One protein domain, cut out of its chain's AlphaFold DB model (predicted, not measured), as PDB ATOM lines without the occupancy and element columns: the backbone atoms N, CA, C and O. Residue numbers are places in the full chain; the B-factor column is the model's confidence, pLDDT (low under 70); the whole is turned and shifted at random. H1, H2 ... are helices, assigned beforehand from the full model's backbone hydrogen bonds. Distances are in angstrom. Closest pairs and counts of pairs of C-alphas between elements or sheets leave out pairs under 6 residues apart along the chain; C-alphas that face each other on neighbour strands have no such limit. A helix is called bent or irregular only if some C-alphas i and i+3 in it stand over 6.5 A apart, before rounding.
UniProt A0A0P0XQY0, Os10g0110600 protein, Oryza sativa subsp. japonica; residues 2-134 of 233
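AT A GLANCE: This is residues 2 to 134 of the 233 residues of the protein "Os10g0110600 protein" of Oryza sativa subsp. japonica (UniProt A0A0P0XQY0). Four long helices run up and down along one long axis as a loose, rod-like bundle made of two helical hairpins, H1 with H2 and H3 with H4. H1 packs on H2 and, on another side, on part of H4, while H3 meets H4 only near the turn that joins them, and a wide space is left between H3 and H2. The printed part has 133 residues with four named helices, H1 to H4 in chain order, and no named strand: the class is all helix. The whole is loose, with a radius of gyration of the C-alphas of 19.2 A, and its C-alphas span 68 by 30 by 22 A.

HOW THE PARTS SIT: H1, residues 2 to 21, and H2, residues 30 to 62, form a helical hairpin: they touch, closest at the C-alphas of Gly 9 and Gly 41, 4.6 A apart, and run opposite ways at a shallow tilt of 29 degrees. H3, residues 69 to 103, is close to H2 but not clearly touching it; the closest C-alphas, those of Ala 61 and Lys 75, are 7.4 A apart, and the centres 20.1 A. H4, residues 106 to 129, forms a second helical hairpin with H3: they touch through residues 97 to 101 of H3 and 106 to 109 of H4, closest at the C-alphas of Gln 101 and Gly 109, 5.2 A apart, and run opposite ways at a shallow tilt of 22 degrees. H4 touches H1 with residues 106 to 114 alone, closest at the C-alphas of Ala 17 and Gly 107, 6.0 A apart; these two run opposite ways at a shallow tilt of 23 degrees. H1 and H3 are apart, and so are H2 and H4. O i to N i+4 pairs are within hydrogen-bond range in 14 of 16 cases in H1, 26 of 29 in H2, 29 of 31 in H3 and 17 of 20 in H4.

IN THESE COORDINATES: H1 is 30.4 A long and begins at C-alpha 2, (127.402, 163.762, 115.349); it is only just irregular, with C-alphas 17 and 20 6.7 A apart. H2 is 48.2 A long. H3, 50.8 A long, begins at C-alpha 69, (117.365, 145.769, 88.518), and has a kink of 26 degrees near residue 92. H4 is 37.5 A long and ends at C-alpha 129, (121.108, 169.516, 96.523); it is irregular, with C-alphas 126 and 129 7.2 A apart.

THE WHOLE: The two C-alphas farthest apart are those of Tyr 27 and Pro 69, at 67.9 A. Residues 21 to 32, 83 to 92 and 122 to 129 stand free. The printed part has no cut; the link from H3 to H4 is tight, and the other two links are short. Mean pLDDT of the printed part is 73.5, and residues 2 to 35 are among those under 70.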
ATOM      1  N   ASN A   2     126.167 164.526 115.066       55.11
ATOM      2  CA  ASN A   2     127.402 163.762 115.349       55.11
ATOM      3  C   ASN A   2     128.726 164.427 114.916       55.11
ATOM      4  O   ASN A   2     129.722 164.316 115.620       55.11
ATOM      5  N   ILE A   3     128.735 165.164 113.802       59.98
ATOM      6  CA  ILE A   3     129.939 165.854 113.297       59.98
ATOM      7  C   ILE A   3     130.444 166.947 114.252       59.98
ATOM      8  O   ILE A   3     131.649 167.150 114.358       59.98
ATOM      9  N   SER A   4     129.545 167.597 115.002       62.20
ATOM     10  CA  SER A   4     129.933 168.622 115.981       62.20
ATOM     11  C   SER A   4     130.803 168.033 117.091       62.20
ATOM     12  O   SER A   4     131.804 168.638 117.460       62.20
ATOM     13  N   TYR A   5     130.463 166.836 117.580       64.58
ATOM     14  CA  TYR A   5     131.211 166.174 118.652       64.58
ATOM     15  C   TYR A   5     132.607 165.737 118.205       64.58
ATOM     16  O   TYR A   5     133.551 165.845 118.982       64.58
ATOM     17  N   PHE A   6     132.766 165.305 116.949       60.54
ATOM     18  CA  PHE A   6     134.082 164.953 116.414       60.54
ATOM     19  C   PHE A   6     134.983 166.188 116.274       60.54
ATOM     20  O   PHE A   6     136.124 166.164 116.726       60.54
ATOM     21  N   CYS A   7     134.464 167.291 115.719       62.02
ATOM     22  CA  CYS A   7     135.226 168.540 115.615       62.02
ATOM     23  C   CYS A   7     135.587 169.106 116.995       62.02
ATOM     24  O   CYS A   7     136.710 169.562 117.185       62.02
ATOM     25  N   GLN A   8     134.674 169.025 117.971       66.50
ATOM     26  CA  GLN A   8     134.951 169.410 119.357       66.50
ATOM     27  C   GLN A   8     136.021 168.514 119.994       66.50
ATOM     28  O   GLN A   8     136.941 169.038 120.614       66.50
ATOM     29  N   GLY A   9     135.960 167.191 119.798       63.22
ATOM     30  CA  GLY A   9     136.970 166.252 120.297       63.22
ATOM     31  C   GLY A   9     138.365 166.513 119.720       63.22
ATOM     32  O   GLY A   9     139.337 166.578 120.470       63.22
ATOM     33  N   MET A  10     138.454 166.751 118.408       66.41
ATOM     34  CA  MET A  10     139.712 167.117 117.747       66.41
ATOM     35  C   MET A  10     140.229 168.476 118.228       66.41
ATOM     36  O   MET A  10     141.418 168.609 118.478       66.41
ATOM     37  N   LEU A  11     139.357 169.472 118.414       69.60
ATOM     38  CA  LEU A  11     139.752 170.795 118.905       69.60
ATOM     39  C   LEU A  11     140.265 170.738 120.350       69.60
ATOM     40  O   LEU A  11     141.265 171.379 120.665       69.60
ATOM     41  N   ILE A  12     139.642 169.926 121.208       67.91
ATOM     42  CA  ILE A  12     140.105 169.685 122.581       67.91
ATOM     43  C   ILE A  12     141.485 169.013 122.571       67.91
ATOM     44  O   ILE A  12     142.378 169.458 123.289       67.91
ATOM     45  N   LEU A  13     141.700 168.004 121.720       63.61
ATOM     46  CA  LEU A  13     142.996 167.325 121.600       63.61
ATOM     47  C   LEU A  13     144.082 168.213 120.996       63.61
ATOM     48  O   LEU A  13     145.189 168.230 121.518       63.61
ATOM     49  N   THR A  14     143.780 168.997 119.960       67.48
ATOM     50  CA  THR A  14     144.728 169.967 119.396       67.48
ATOM     51  C   THR A  14     145.091 171.029 120.429       67.48
ATOM     52  O   THR A  14     146.266 171.349 120.577       67.48
ATOM     53  N   THR A  15     144.121 171.524 121.204       65.30
ATOM     54  CA  THR A  15     144.384 172.490 122.283       65.30
ATOM     55  C   THR A  15     145.241 171.861 123.385       65.30
ATOM     56  O   THR A  15     146.197 172.480 123.833       65.30
ATOM     57  N   SER A  16     144.974 170.607 123.762       60.64
ATOM     58  CA  SER A  16     145.751 169.858 124.761       60.64
ATOM     59  C   SER A  16     147.175 169.525 124.291       60.64
ATOM     60  O   SER A  16     148.122 169.656 125.065       60.64
ATOM     61  N   ALA A  17     147.349 169.175 123.014       58.37
ATOM     62  CA  ALA A  17     148.646 168.896 122.400       58.37
ATOM     63  C   ALA A  17     149.473 170.168 122.132       58.37
ATOM     64  O   ALA A  17     150.695 170.094 122.080       58.37
ATOM     65  N   SER A  18     148.821 171.329 121.996       59.65
ATOM     66  CA  SER A  18     149.476 172.647 121.880       59.65
ATOM     67  C   SER A  18     149.759 173.286 123.246       59.65
ATOM     68  O   SER A  18     150.540 174.229 123.357       59.65
ATOM     69  N   LEU A  19     149.153 172.751 124.308       55.16
ATOM     70  CA  LEU A  19     149.304 173.213 125.683       55.16
ATOM     71  C   LEU A  19     150.718 173.076 126.291       55.16
ATOM     72  O   LEU A  19     151.016 173.887 127.168       55.16
ATOM     73  N   PRO A  20     151.631 172.178 125.844       53.57
ATOM     74  CA  PRO A  20     153.028 172.203 126.287       53.57
ATOM     75  C   PRO A  20     153.746 173.514 125.934       53.57
ATOM     76  O   PRO A  20     154.748 173.840 126.557       53.57
ATOM     77  N   PHE A  21     153.232 174.285 124.967       52.81
ATOM     78  CA  PHE A  21     153.785 175.590 124.601       52.81
ATOM     79  C   PHE A  21     153.212 176.752 125.438       52.81
ATOM     80  O   PHE A  21     153.766 177.844 125.422       52.81
ATOM     81  N   LEU A  22     152.112 176.535 126.174       50.05
ATOM     82  CA  LEU A  22     151.395 177.587 126.916       50.05
ATOM     83  C   LEU A  22     151.364 177.390 128.440       50.05
ATOM     84  O   LEU A  22     151.030 178.335 129.146       50.05
ATOM     85  N   LEU A  23     151.708 176.207 128.963       53.19
ATOM     86  CA  LEU A  23     151.656 175.904 130.402       53.19
ATOM     87  C   LEU A  23     152.982 175.348 130.946       53.19
ATOM     88  O   LEU A  23     152.994 174.329 131.631       53.19
ATOM     89  N   HIS A  24     154.095 176.044 130.691       54.09
ATOM     90  CA  HIS A  24     155.366 175.796 131.392       54.09
ATOM     91  C   HIS A  24     155.291 176.146 132.904       54.09
ATOM     92  O   HIS A  24     156.191 175.794 133.654       54.09
ATOM     93  N   ASP A  25     154.198 176.764 133.384       53.00
ATOM     94  CA  ASP A  25     154.159 177.429 134.699       53.00
ATOM     95  C   ASP A  25     153.188 176.845 135.757       53.00
ATOM     96  O   ASP A  25     152.913 177.512 136.754       53.00
ATOM     97  N   SER A  26     152.649 175.619 135.628       51.11
ATOM     98  CA  SER A  26     151.725 175.071 136.656       51.11
ATOM     99  C   SER A  26     152.135 173.719 137.256       51.11
ATOM    100  O   SER A  26     151.628 172.651 136.916       51.11
ATOM    101  N   TYR A  27     153.056 173.839 138.211       48.45
ATOM    102  CA  TYR A  27     153.508 172.885 139.226       48.45
ATOM    103  C   TYR A  27     152.373 172.000 139.815       48.45
ATOM    104  O   TYR A  27     151.386 172.495 140.362       48.45
ATOM    105  N   ASN A  28     152.547 170.675 139.707       57.46
ATOM    106  CA  ASN A  28     151.784 169.538 140.266       57.46
ATOM    107  C   ASN A  28     150.301 169.339 139.880       57.46
ATOM    108  O   ASN A  28     149.900 168.196 139.697       57.46
ATOM    109  N   ASN A  29     149.485 170.384 139.702       58.80
ATOM    110  CA  ASN A  29     148.068 170.213 139.313       58.80
ATOM    111  C   ASN A  29     147.848 170.173 137.787       58.80
ATOM    112  O   ASN A  29     146.776 169.783 137.318       58.80
ATOM    113  N   GLY A  30     148.846 170.594 137.004       59.28
ATOM    114  CA  GLY A  30     148.754 170.660 135.545       59.28
ATOM    115  C   GLY A  30     148.669 169.288 134.875       59.28
ATOM    116  O   GLY A  30     147.932 169.129 133.901       59.28
ATOM    117  N   ASP A  31     149.361 168.278 135.406       64.44
ATOM    118  CA  ASP A  31     149.443 166.965 134.757       64.44
ATOM    119  C   ASP A  31     148.148 166.153 134.856       64.44
ATOM    120  O   ASP A  31     147.757 165.506 133.880       64.44
ATOM    121  N   ASP A  32     147.419 166.250 135.970       68.52
ATOM    122  CA  ASP A  32     146.118 165.588 136.113       68.52
ATOM    123  C   ASP A  32     145.082 166.182 135.154       68.52
ATOM    124  O   ASP A  32     144.372 165.448 134.460       68.52
ATOM    125  N   ILE A  33     145.040 167.513 135.035       69.67
ATOM    126  CA  ILE A  33     144.136 168.200 134.104       69.67
ATOM    127  C   ILE A  33     144.473 167.815 132.659       69.67
ATOM    128  O   ILE A  33     143.567 167.489 131.891       69.67
ATOM    129  N   ARG A  34     145.759 167.778 132.281       65.10
ATOM    130  CA  ARG A  34     146.196 167.361 130.934       65.10
ATOM    131  C   ARG A  34     145.729 165.944 130.602       65.10
ATOM    132  O   ARG A  34     145.187 165.724 129.519       65.10
ATOM    133  N   ARG A  35     145.867 165.003 131.543       67.92
ATOM    134  CA  ARG A  35     145.403 163.614 131.382       67.92
ATOM    135  C   ARG A  35     143.888 163.538 131.218       67.92
ATOM    136  O   ARG A  35     143.412 162.888 130.291       67.92
ATOM    137  N   VAL A  36     143.125 164.223 132.071       75.04
ATOM    138  CA  VAL A  36     141.654 164.237 131.999       75.04
ATOM    139  C   VAL A  36     141.171 164.826 130.674       75.04
ATOM    140  O   VAL A  36     140.288 164.253 130.035       75.04
ATOM    141  N   VAL A  37     141.771 165.931 130.224       73.51
ATOM    142  CA  VAL A  37     141.437 166.570 128.943       73.51
ATOM    143  C   VAL A  37     141.758 165.645 127.766       73.51
ATOM    144  O   VAL A  37     140.931 165.510 126.860       73.51
ATOM    145  N   ALA A  38     142.904 164.959 127.797       70.04
ATOM    146  CA  ALA A  38     143.261 163.972 126.782       70.04
ATOM    147  C   ALA A  38     142.236 162.828 126.735       70.04
ATOM    148  O   ALA A  38     141.669 162.568 125.675       70.04
ATOM    149  N   TYR A  39     141.912 162.203 127.874       74.00
ATOM    150  CA  TYR A  39     140.904 161.139 127.935       74.00
ATOM    151  C   TYR A  39     139.533 161.605 127.444       74.00
ATOM    152  O   TYR A  39     138.898 160.904 126.657       74.00
ATOM    153  N   LEU A  40     139.086 162.796 127.849       76.50
ATOM    154  CA  LEU A  40     137.823 163.369 127.388       76.50
ATOM    155  C   LEU A  40     137.804 163.520 125.858       76.50
ATOM    156  O   LEU A  40     136.828 163.132 125.214       76.50
ATOM    157  N   GLY A  41     138.897 164.018 125.272       71.36
ATOM    158  CA  GLY A  41     139.075 164.115 123.824       71.36
ATOM    159  C   GLY A  41     139.029 162.757 123.117       71.36
ATOM    160  O   GLY A  41     138.320 162.608 122.119       71.36
ATOM    161  N   LEU A  42     139.706 161.740 123.663       72.18
ATOM    162  CA  LEU A  42     139.678 160.369 123.136       72.18
ATOM    163  C   LEU A  42     138.256 159.780 123.172       72.18
ATOM    164  O   LEU A  42     137.811 159.194 122.183       72.18
ATOM    165  N   TYR A  43     137.504 159.983 124.261       75.39
ATOM    166  CA  TYR A  43     136.107 159.541 124.365       75.39
ATOM    167  C   TYR A  43     135.193 160.242 123.351       75.39
ATOM    168  O   TYR A  43     134.358 159.589 122.719       75.39
ATOM    169  N   LEU A  44     135.363 161.552 123.147       74.84
ATOM    170  CA  LEU A  44     134.619 162.322 122.142       74.84
ATOM    171  C   LEU A  44     134.896 161.825 120.715       74.84
ATOM    172  O   LEU A  44     133.956 161.642 119.936       74.84
ATOM    173  N   ILE A  45     136.163 161.551 120.381       70.98
ATOM    174  CA  ILE A  45     136.543 160.959 119.089       70.98
ATOM    175  C   ILE A  45     135.924 159.570 118.928       70.98
ATOM    176  O   ILE A  45     135.337 159.293 117.881       70.98
ATOM    177  N   ALA A  46     136.012 158.712 119.948       73.88
ATOM    178  CA  ALA A  46     135.463 157.359 119.902       73.88
ATOM    179  C   ALA A  46     133.942 157.368 119.666       73.88
ATOM    180  O   ALA A  46     133.441 156.642 118.799       73.88
ATOM    181  N   LEU A  47     133.211 158.243 120.367       75.34
ATOM    182  CA  LEU A  47     131.773 158.447 120.166       75.34
ATOM    183  C   LEU A  47     131.456 158.958 118.750       75.34
ATOM    184  O   LEU A  47     130.547 158.444 118.092       75.34
ATOM    185  N   GLY A  48     132.223 159.933 118.250       70.27
ATOM    186  CA  GLY A  48     132.062 160.476 116.900       70.27
ATOM    187  C   GLY A  48     132.313 159.434 115.805       70.27
ATOM    188  O   GLY A  48     131.469 159.228 114.930       70.27
ATOM    189  N   ALA A  49     133.442 158.726 115.875       71.06
ATOM    190  CA  ALA A  49     133.833 157.706 114.905       71.06
ATOM    191  C   ALA A  49     132.856 156.516 114.888       71.06
ATOM    192  O   ALA A  49     132.499 156.023 113.811       71.06
ATOM    193  N   GLY A  50     132.374 156.092 116.063       67.68
ATOM    194  CA  GLY A  50     131.392 155.016 116.196       67.68
ATOM    195  C   GLY A  50     130.037 155.349 115.561       67.68
ATOM    196  O   GLY A  50     129.435 154.493 114.914       67.68
ATOM    197  N   GLY A  51     129.572 156.597 115.678       69.52
ATOM    198  CA  GLY A  51     128.278 157.026 115.131       69.52
ATOM    199  C   GLY A  51     128.272 157.305 113.623       69.52
ATOM    200  O   GLY A  51     127.240 157.139 112.967       69.52
ATOM    201  N   ILE A  52     129.404 157.721 113.043       72.54
ATOM    202  CA  ILE A  52     129.484 158.104 111.621       72.54
ATOM    203  C   ILE A  52     129.458 156.875 110.701       72.54
ATOM    204  O   ILE A  52     128.727 156.872 109.710       72.54
ATOM    205  N   LYS A  53     130.195 155.804 111.034       71.76
ATOM    206  CA  LYS A  53     130.315 154.592 110.195       71.76
ATOM    207  C   LYS A  53     128.976 153.925 109.818       71.76
ATOM    208  O   LYS A  53     128.793 153.609 108.638       71.76
ATOM    209  N   PRO A  54     128.023 153.675 110.742       73.58
ATOM    210  CA  PRO A  54     126.728 153.106 110.365       73.58
ATOM    211  C   PRO A  54     125.872 154.097 109.565       73.58
ATOM    212  O   PRO A  54     125.197 153.688 108.624       73.58
ATOM    213  N   CYS A  55     125.946 155.392 109.887       74.61
ATOM    214  CA  CYS A  55     125.182 156.439 109.209       74.61
ATOM    215  C   CYS A  55     125.599 156.600 107.738       74.61
ATOM    216  O   CYS A  55     124.744 156.634 106.859       74.61
ATOM    217  N   MET A  56     126.907 156.620 107.459       77.24
ATOM    218  CA  MET A  56     127.455 156.749 106.102       77.24
ATOM    219  C   MET A  56     127.034 155.585 105.197       77.24
ATOM    220  O   MET A  56     126.594 155.800 104.071       77.24
ATOM    221  N   SER A  57     127.119 154.352 105.708       79.75
ATOM    222  CA  SER A  57     126.721 153.150 104.964       79.75
ATOM    223  C   SER A  57     125.219 153.124 104.687       79.75
ATOM    224  O   SER A  57     124.803 152.775 103.584       79.75
ATOM    225  N   ALA A  58     124.402 153.514 105.673       78.30
ATOM    226  CA  ALA A  58     122.957 153.601 105.511       78.30
ATOM    227  C   ALA A  58     122.572 154.674 104.483       78.30
ATOM    228  O   ALA A  58     121.766 154.401 103.600       78.30
ATOM    229  N   LEU A  59     123.192 155.855 104.544       79.84
ATOM    230  CA  LEU A  59     122.930 156.944 103.606       79.84
ATOM    231  C   LEU A  59     123.347 156.589 102.173       79.84
ATOM    232  O   LEU A  59     122.587 156.835 101.242       79.84
ATOM    233  N   GLY A  60     124.522 155.976 101.994       82.73
ATOM    234  CA  GLY A  60     124.975 155.499 100.684       82.73
ATOM    235  C   GLY A  60     124.062 154.410 100.117       82.73
ATOM    236  O   GLY A  60     123.736 154.430  98.935       82.73
ATOM    237  N   ALA A  61     123.575 153.500 100.967       80.53
ATOM    238  CA  ALA A  61     122.599 152.491 100.563       80.53
ATOM    239  C   ALA A  61     121.233 153.081 100.178       80.53
ATOM    240  O   ALA A  61     120.537 152.452  99.377       80.53
ATOM    241  N   ASP A  62     120.857 154.229 100.755       81.75
ATOM    242  CA  ASP A  62     119.573 154.913 100.548       81.75
ATOM    243  C   ASP A  62     119.497 155.669  99.211       81.75
ATOM    244  O   ASP A  62     118.402 155.958  98.736       81.75
ATOM    245  N   GLN A  63     120.644 155.948  98.574       79.93
ATOM    246  CA  GLN A  63     120.696 156.609  97.261       79.93
ATOM    247  C   GLN A  63     120.319 155.695  96.085       79.93
ATOM    248  O   GLN A  63     119.990 156.205  95.020       79.93
ATOM    249  N   PHE A  64     120.348 154.371  96.265       79.54
ATOM    250  CA  PHE A  64     120.024 153.396  95.219       79.54
ATOM    251  C   PHE A  64     118.652 152.777  95.473       79.54
ATOM    252  O   PHE A  64     118.408 152.249  96.569       79.54
ATOM    253  N   ASP A  65     117.768 152.782  94.475       72.63
ATOM    254  CA  ASP A  65     116.509 152.065  94.577       72.63
ATOM    255  C   ASP A  65     116.742 150.552  94.470       72.63
ATOM    256  O   ASP A  65     117.537 150.044  93.680       72.63
ATOM    257  N   GLY A  66     116.065 149.803  95.337       69.40
ATOM    258  CA  GLY A  66     116.112 148.345  95.327       69.40
ATOM    259  C   GLY A  66     115.135 147.730  94.329       69.40
ATOM    260  O   GLY A  66     115.239 146.534  94.071       69.40
ATOM    261  N   ALA A  67     114.185 148.514  93.809       69.43
ATOM    262  CA  ALA A  67     113.174 148.045  92.865       69.43
ATOM    263  C   ALA A  67     113.725 147.903  91.437       69.43
ATOM    264  O   ALA A  67     113.342 146.970  90.731       69.43
ATOM    265  N   ASP A  68     114.670 148.760  91.041       75.96
ATOM    266  CA  ASP A  68     115.212 148.762  89.687       75.96
ATOM    267  C   ASP A  68     116.392 147.784  89.550       75.96
ATOM    268  O   ASP A  68     117.419 147.937  90.223       75.96
ATOM    269  N   PRO A  69     116.308 146.769  88.667       75.28
ATOM    270  CA  PRO A  69     117.365 145.769  88.518       75.28
ATOM    271  C   PRO A  69     118.689 146.386  88.048       75.28
ATOM    272  O   PRO A  69     119.756 145.900  88.421       75.28
ATOM    273  N   VAL A  70     118.622 147.481  87.287       78.60
ATOM    274  CA  VAL A  70     119.794 148.234  86.822       78.60
ATOM    275  C   VAL A  70     120.483 148.944  87.992       78.60
ATOM    276  O   VAL A  70     121.695 148.814  88.167       78.60
ATOM    277  N   GLU A  71     119.724 149.631  88.852       76.13
ATOM    278  CA  GLU A  71     120.286 150.349  90.004       76.13
ATOM    279  C   GLU A  71     120.884 149.398  91.051       76.13
ATOM    280  O   GLU A  71     121.894 149.720  91.684       76.13
ATOM    281  N   ARG A  72     120.334 148.184  91.185       74.19
ATOM    282  CA  ARG A  72     120.877 147.145  92.075       74.19
ATOM    283  C   ARG A  72     122.298 146.716  91.707       74.19
ATOM    284  O   ARG A  72     123.102 146.486  92.611       74.19
ATOM    285  N   VAL A  73     122.617 146.599  90.417       79.24
ATOM    286  CA  VAL A  73     123.976 146.247  89.965       79.24
ATOM    287  C   VAL A  73     124.935 147.404  90.251       79.24
ATOM    288  O   VAL A  73     126.015 147.195  90.809       79.24
ATOM    289  N   THR A  74     124.506 148.636  89.972       80.18
ATOM    290  CA  THR A  74     125.288 149.849  90.247       80.18
ATOM    291  C   THR A  74     125.573 150.019  91.741       80.18
ATOM    292  O   THR A  74     126.690 150.377  92.115       80.18
ATOM    293  N   LYS A  75     124.617 149.670  92.611       81.90
ATOM    294  CA  LYS A  75     124.804 149.653  94.069       81.90
ATOM    295  C   LYS A  75     125.972 148.756  94.492       81.90
ATOM    296  O   LYS A  75     126.761 149.149  95.349       81.90
ATOM    297  N   GLY A  76     126.105 147.570  93.893       83.43
ATOM    298  CA  GLY A  76     127.218 146.654  94.166       83.43
ATOM    299  C   GLY A  76     128.575 147.254  93.786       83.43
ATOM    300  O   GLY A  76     129.508 147.219  94.587       83.43
ATOM    301  N   SER A  77     128.658 147.876  92.607       85.80
ATOM    302  CA  SER A  77     129.866 148.580  92.151       85.80
ATOM    303  C   SER A  77     130.233 149.758  93.065       85.80
ATOM    304  O   SER A  77     131.394 149.909  93.443       85.80
ATOM    305  N   PHE A  78     129.239 150.534  93.515       85.95
ATOM    306  CA  PHE A  78     129.440 151.621  94.478       85.95
ATOM    307  C   PHE A  78     130.043 151.122  95.793       85.95
ATOM    308  O   PHE A  78     131.039 151.674  96.260       85.95
ATOM    309  N   PHE A  79     129.479 150.062  96.381       85.61
ATOM    310  CA  PHE A  79     130.030 149.492  97.610       85.61
ATOM    311  C   PHE A  79     131.426 148.908  97.390       85.61
ATOM    312  O   PHE A  79     132.285 149.089  98.247       85.61
ATOM    313  N   ASN A  80     131.691 148.278  96.243       88.71
ATOM    314  CA  ASN A  80     133.026 147.782  95.918       88.71
ATOM    315  C   ASN A  80     134.061 148.921  95.872       88.71
ATOM    316  O   ASN A  80     135.094 148.849  96.535       88.71
ATOM    317  N   TYR A  81     133.752 150.017  95.171       87.91
ATOM    318  CA  TYR A  81     134.620 151.196  95.122       87.91
ATOM    319  C   TYR A  81     134.780 151.863  96.497       87.91
ATOM    320  O   TYR A  81     135.881 152.264  96.872       87.91
ATOM    321  N   TYR A  82     133.703 151.935  97.285       85.17
ATOM    322  CA  TYR A  82     133.741 152.431  98.660       85.17
ATOM    323  C   TYR A  82     134.695 151.609  99.537       85.17
ATOM    324  O   TYR A  82     135.539 152.180 100.230       85.17
ATOM    325  N   TYR A  83     134.621 150.275  99.476       84.22
ATOM    326  CA  TYR A  83     135.530 149.400 100.216       84.22
ATOM    327  C   TYR A  83     136.970 149.492  99.708       84.22
ATOM    328  O   TYR A  83     137.890 149.522 100.524       84.22
ATOM    329  N   PHE A  84     137.185 149.589  98.395       88.26
ATOM    330  CA  PHE A  84     138.513 149.802  97.816       88.26
ATOM    331  C   PHE A  84     139.145 151.107  98.324       88.26
ATOM    332  O   PHE A  84     140.258 151.094  98.849       88.26
ATOM    333  N   SER A  85     138.401 152.215  98.263       87.73
ATOM    334  CA  SER A  85     138.836 153.521  98.767       87.73
ATOM    335  C   SER A  85     139.098 153.504 100.277       87.73
ATOM    336  O   SER A  85     140.103 154.042 100.731       87.73
ATOM    337  N   ASN A  86     138.266 152.816 101.067       84.07
ATOM    338  CA  ASN A  86     138.493 152.668 102.507       84.07
ATOM    339  C   ASN A  86     139.787 151.892 102.824       84.07
ATOM    340  O   ASN A  86     140.533 152.284 103.722       84.07
ATOM    341  N   ASN A  87     140.075 150.809 102.094       83.97
ATOM    342  CA  ASN A  87     141.327 150.065 102.261       83.97
ATOM    343  C   ASN A  87     142.537 150.913 101.848       83.97
ATOM    344  O   ASN A  87     143.508 150.985 102.596       83.97
ATOM    345  N   MET A  88     142.449 151.627 100.721       87.71
ATOM    346  CA  MET A  88     143.502 152.546 100.274       87.71
ATOM    347  C   MET A  88     143.743 153.675 101.285       87.71
ATOM    348  O   MET A  88     144.884 153.970 101.628       87.71
ATOM    349  N   GLY A  89     142.674 154.270 101.823       85.40
ATOM    350  CA  GLY A  89     142.755 155.287 102.868       85.40
ATOM    351  C   GLY A  89     143.362 154.756 104.167       85.40
ATOM    352  O   GLY A  89     144.121 155.471 104.809       85.40
ATOM    353  N   THR A  90     143.095 153.497 104.526       81.16
ATOM    354  CA  THR A  90     143.725 152.851 105.690       81.16
ATOM    355  C   THR A  90     145.226 152.672 105.471       81.16
ATOM    356  O   THR A  90     145.999 153.069 106.333       81.16
ATOM    357  N   LEU A  91     145.641 152.169 104.302       83.84
ATOM    358  CA  LEU A  91     147.057 152.018 103.939       83.84
ATOM    359  C   LEU A  91     147.791 153.364 103.954       83.84
ATOM    360  O   LEU A  91     148.808 153.514 104.632       83.84
ATOM    361  N   LEU A  92     147.235 154.370 103.272       86.04
ATOM    362  CA  LEU A  92     147.793 155.721 103.254       86.04
ATOM    363  C   LEU A  92     147.835 156.327 104.656       86.04
ATOM    364  O   LEU A  92     148.839 156.928 105.013       86.04
ATOM    365  N   SER A  93     146.796 156.139 105.473       81.76
ATOM    366  CA  SER A  93     146.798 156.614 106.856       81.76
ATOM    367  C   SER A  93     147.907 155.944 107.659       81.76
ATOM    368  O   SER A  93     148.611 156.638 108.376       81.76
ATOM    369  N   THR A  94     148.112 154.634 107.539       79.90
ATOM    370  CA  THR A  94     149.175 153.945 108.287       79.90
ATOM    371  C   THR A  94     150.583 154.350 107.853       79.90
ATOM    372  O   THR A  94     151.487 154.318 108.674       79.90
ATOM    373  N   THR A  95     150.791 154.764 106.600       82.87
ATOM    374  CA  THR A  95     152.113 155.199 106.116       82.87
ATOM    375  C   THR A  95     152.341 156.695 106.328       82.87
ATOM    376  O   THR A  95     153.332 157.100 106.926       82.87
ATOM    377  N   VAL A  96     151.416 157.530 105.849       84.37
ATOM    378  CA  VAL A  96     151.543 158.993 105.867       84.37
ATOM    379  C   VAL A  96     151.395 159.535 107.282       84.37
ATOM    380  O   VAL A  96     152.151 160.424 107.654       84.37
ATOM    381  N   LEU A  97     150.453 159.021 108.083       74.74
ATOM    382  CA  LEU A  97     150.226 159.560 109.427       74.74
ATOM    383  C   LEU A  97     151.419 159.286 110.346       74.74
ATOM    384  O   LEU A  97     151.855 160.207 111.028       74.74
ATOM    385  N   VAL A  98     151.972 158.068 110.300       79.80
ATOM    386  CA  VAL A  98     153.185 157.698 111.048       79.80
ATOM    387  C   VAL A  98     154.352 158.580 110.609       79.80
ATOM    388  O   VAL A  98     154.997 159.211 111.439       79.80
ATOM    389  N   TRP A  99     154.544 158.753 109.296       81.34
ATOM    390  CA  TRP A  99     155.593 159.633 108.782       81.34
ATOM    391  C   TRP A  99     155.438 161.093 109.250       81.34
ATOM    392  O   TRP A  99     156.422 161.720 109.645       81.34
ATOM    393  N   VAL A 100     154.216 161.640 109.239       78.86
ATOM    394  CA  VAL A 100     153.932 163.010 109.703       78.86
ATOM    395  C   VAL A 100     154.193 163.155 111.203       78.86
ATOM    396  O   VAL A 100     154.761 164.162 111.624       78.86
ATOM    397  N   GLN A 101     153.788 162.173 112.007       73.17
ATOM    398  CA  GLN A 101     153.978 162.211 113.456       73.17
ATOM    399  C   GLN A 101     155.453 162.130 113.842       73.17
ATOM    400  O   GLN A 101     155.873 162.901 114.703       73.17
ATOM    401  N   ASP A 102     156.231 161.288 113.156       79.30
ATOM    402  CA  ASP A 102     157.662 161.118 113.419       79.30
ATOM    403  C   ASP A 102     158.499 162.328 112.968       79.30
ATOM    404  O   ASP A 102     159.464 162.690 113.637       79.30
ATOM    405  N   ASN A 103     158.153 162.975 111.845       82.40
ATOM    406  CA  ASN A 103     159.002 164.016 111.241       82.40
ATOM    407  C   ASN A 103     158.559 165.456 111.545       82.40
ATOM    408  O   ASN A 103     159.398 166.344 111.665       82.40
ATOM    409  N   ILE A 104     157.250 165.716 111.609       75.41
ATOM    410  CA  ILE A 104     156.685 167.081 111.694       75.41
ATOM    411  C   ILE A 104     156.164 167.368 113.110       75.41
ATOM    412  O   ILE A 104     156.062 168.522 113.530       75.41
ATOM    413  N   GLY A 105     155.873 166.311 113.867       71.16
ATOM    414  CA  GLY A 105     155.435 166.375 115.249       71.16
ATOM    415  C   GLY A 105     153.929 166.186 115.430       71.16
ATOM    416  O   GLY A 105     153.102 166.352 114.525       71.16
ATOM    417  N   TRP A 106     153.566 165.857 116.668       72.21
ATOM    418  CA  TRP A 106     152.222 165.438 117.066       72.21
ATOM    419  C   TRP A 106     151.126 166.473 116.784       72.21
ATOM    420  O   TRP A 106     150.017 166.101 116.398       72.21
ATOM    421  N   GLY A 107     151.428 167.769 116.906       69.36
ATOM    422  CA  GLY A 107     150.457 168.842 116.663       69.36
ATOM    423  C   GLY A 107     149.887 168.835 115.237       69.36
ATOM    424  O   GLY A 107     148.668 168.885 115.055       69.36
ATOM    425  N   ILE A 108     150.749 168.696 114.221       73.59
ATOM    426  CA  ILE A 108     150.339 168.633 112.807       73.59
ATOM    427  C   ILE A 108     149.658 167.291 112.505       73.59
ATOM    428  O   ILE A 108     148.674 167.241 111.755       73.59
ATOM    429  N   GLY A 109     150.130 166.213 113.143       71.81
ATOM    430  CA  GLY A 109     149.503 164.894 113.065       71.81
ATOM    431  C   GLY A 109     148.018 164.934 113.437       71.81
ATOM    432  O   GLY A 109     147.191 164.381 112.716       71.81
ATOM    433  N   PHE A 110     147.651 165.670 114.491       70.06
ATOM    434  CA  PHE A 110     146.251 165.861 114.888       70.06
ATOM    435  C   PHE A 110     145.476 166.874 114.043       70.06
ATOM    436  O   PHE A 110     144.272 166.712 113.842       70.06
ATOM    437  N   ALA A 111     146.132 167.908 113.517       75.11
ATOM    438  CA  ALA A 111     145.477 168.862 112.622       75.11
ATOM    439  C   ALA A 111     145.029 168.202 111.303       75.11
ATOM    440  O   ALA A 111     143.995 168.563 110.739       75.11
ATOM    441  N   THR A 112     145.759 167.185 110.837       77.02
ATOM    442  CA  THR A 112     145.500 166.532 109.546       77.02
ATOM    443  C   THR A 112     144.104 165.875 109.469       77.02
ATOM    444  O   THR A 112     143.338 166.236 108.569       77.02
ATOM    445  N   PRO A 113     143.675 164.998 110.406       77.41
ATOM    446  CA  PRO A 113     142.309 164.466 110.411       77.41
ATOM    447  C   PRO A 113     141.226 165.539 110.579       77.41
ATOM    448  O   PRO A 113     140.135 165.389 110.028       77.41
ATOM    449  N   MET A 114     141.510 166.624 111.312       75.27
ATOM    450  CA  MET A 114     140.568 167.735 111.481       75.27
ATOM    451  C   MET A 114     140.288 168.421 110.136       75.27
ATOM    452  O   MET A 114     139.125 168.610 109.772       75.27
ATOM    453  N   LEU A 115     141.340 168.734 109.374       82.75
ATOM    454  CA  LEU A 115     141.228 169.348 108.049       82.75
ATOM    455  C   LEU A 115     140.520 168.424 107.051       82.75
ATOM    456  O   LEU A 115     139.603 168.860 106.356       82.75
ATOM    457  N   LEU A 116     140.885 167.138 107.022       84.11
ATOM    458  CA  LEU A 116     140.248 166.150 106.143       84.11
ATOM    459  C   LEU A 116     138.758 165.971 106.458       84.11
ATOM    460  O   LEU A 116     137.937 165.898 105.543       84.11
ATOM    461  N   MET A 117     138.384 165.952 107.740       80.25
ATOM    462  CA  MET A 117     136.980 165.890 108.150       80.25
ATOM    463  C   MET A 117     136.220 167.161 107.751       80.25
ATOM    464  O   MET A 117     135.098 167.072 107.252       80.25
ATOM    465  N   GLY A 118     136.826 168.341 107.919       80.22
ATOM    466  CA  GLY A 118     136.244 169.612 107.476       80.22
ATOM    467  C   GLY A 118     136.016 169.654 105.964       80.22
ATOM    468  O   GLY A 118     134.946 170.064 105.502       80.22
ATOM    469  N   PHE A 119     136.976 169.148 105.186       86.66
ATOM    470  CA  PHE A 119     136.851 169.016 103.737       86.66
ATOM    471  C   PHE A 119     135.734 168.035 103.351       86.66
ATOM    472  O   PHE A 119     134.859 168.375 102.553       86.66
ATOM    473  N   GLY A 120     135.694 166.854 103.975       83.67
ATOM    474  CA  GLY A 120     134.645 165.856 103.750       83.67
ATOM    475  C   GLY A 120     133.246 166.380 104.084       83.67
ATOM    476  O   GLY A 120     132.306 166.187 103.312       83.67
ATOM    477  N   LEU A 121     133.106 167.118 105.190       81.79
ATOM    478  CA  LEU A 121     131.859 167.784 105.559       81.79
ATOM    479  C   LEU A 121     131.445 168.833 104.524       81.79
ATOM    480  O   LEU A 121     130.272 168.907 104.165       81.79
ATOM    481  N   SER A 122     132.393 169.631 104.037       84.73
ATOM    482  CA  SER A 122     132.127 170.667 103.036       84.73
ATOM    483  C   SER A 122     131.614 170.052 101.733       84.73
ATOM    484  O   SER A 122     130.602 170.505 101.197       84.73
ATOM    485  N   MET A 123     132.234 168.957 101.280       87.04
ATOM    486  CA  MET A 123     131.764 168.183 100.125       87.04
ATOM    487  C   MET A 123     130.374 167.582 100.362       87.04
ATOM    488  O   MET A 123     129.506 167.658  99.493       87.04
ATOM    489  N   PHE A 124     130.123 167.044 101.557       82.54
ATOM    490  CA  PHE A 124     128.813 166.508 101.927       82.54
ATOM    491  C   PHE A 124     127.716 167.584 101.924       82.54
ATOM    492  O   PHE A 124     126.603 167.366 101.450       82.54
ATOM    493  N   VAL A 125     128.020 168.780 102.431       83.29
ATOM    494  CA  VAL A 125     127.085 169.913 102.429       83.29
ATOM    495  C   VAL A 125     126.860 170.438 101.011       83.29
ATOM    496  O   VAL A 125     125.715 170.728 100.663       83.29
ATOM    497  N   ALA A 126     127.899 170.502 100.175       86.71
ATOM    498  CA  ALA A 126     127.773 170.873  98.766       86.71
ATOM    499  C   ALA A 126     126.879 169.883  97.991       86.71
ATOM    500  O   ALA A 126     126.040 170.297  97.190       86.71
ATOM    501  N   GLY A 127     126.980 168.586  98.301       80.85
ATOM    502  CA  GLY A 127     126.144 167.526  97.732       80.85
ATOM    503  C   GLY A 127     124.677 167.548  98.170       80.85
ATOM    504  O   GLY A 127     123.857 166.856  97.569       80.85
ATOM    505  N   ARG A 128     124.300 168.373  99.162       74.69
ATOM    506  CA  ARG A 128     122.943 168.402  99.740       74.69
ATOM    507  C   ARG A 128     121.830 168.572  98.700       74.69
ATOM    508  O   ARG A 128     120.741 168.048  98.899       74.69
ATOM    509  N   ARG A 129     122.091 169.288  97.601       70.45
ATOM    510  CA  ARG A 129     121.108 169.516  96.523       70.45
ATOM    511  C   ARG A 129     120.854 168.293  95.641       70.45
ATOM    512  O   ARG A 129     119.824 168.244  94.984       70.45
ATOM    513  N   VAL A 130     121.782 167.340  95.609       75.97
ATOM    514  CA  VAL A 130     121.726 166.161  94.731       75.97
ATOM    515  C   VAL A 130     121.159 164.942  95.468       75.97
ATOM    516  O   VAL A 130     120.709 163.994  94.832       75.97
ATOM    517  N   TYR A 131     121.134 164.957  96.805       70.58
ATOM    518  CA  TYR A 131     120.683 163.806  97.583       70.58
ATOM    519  C   TYR A 131     119.183 163.548  97.451       70.58
ATOM    520  O   TYR A 131     118.345 164.413  97.725       70.58
ATOM    521  N   ARG A 132     118.841 162.302  97.111       67.99
ATOM    522  CA  ARG A 132     117.465 161.811  97.175       67.99
ATOM    523  C   ARG A 132     117.145 161.507  98.634       67.99
ATOM    524  O   ARG A 132     117.730 160.604  99.225       67.99
ATOM    525  N   TYR A 133     116.240 162.279  99.223       64.93
ATOM    526  CA  TYR A 133     115.752 162.029 100.575       64.93
ATOM    527  C   TYR A 133     114.603 161.025 100.523       64.93
ATOM    528  O   TYR A 133     113.512 161.351 100.046       64.93
ATOM    529  N   ARG A 134     114.809 159.807 101.032       61.73
ATOM    530  CA  ARG A 134     113.680 158.919 101.324       61.73
ATOM    531  C   ARG A 134     112.955 159.417 102.569       61.73
ATOM    532  O   ARG A 134     113.566 159.867 103.539       61.73
TER     533      ARG A 134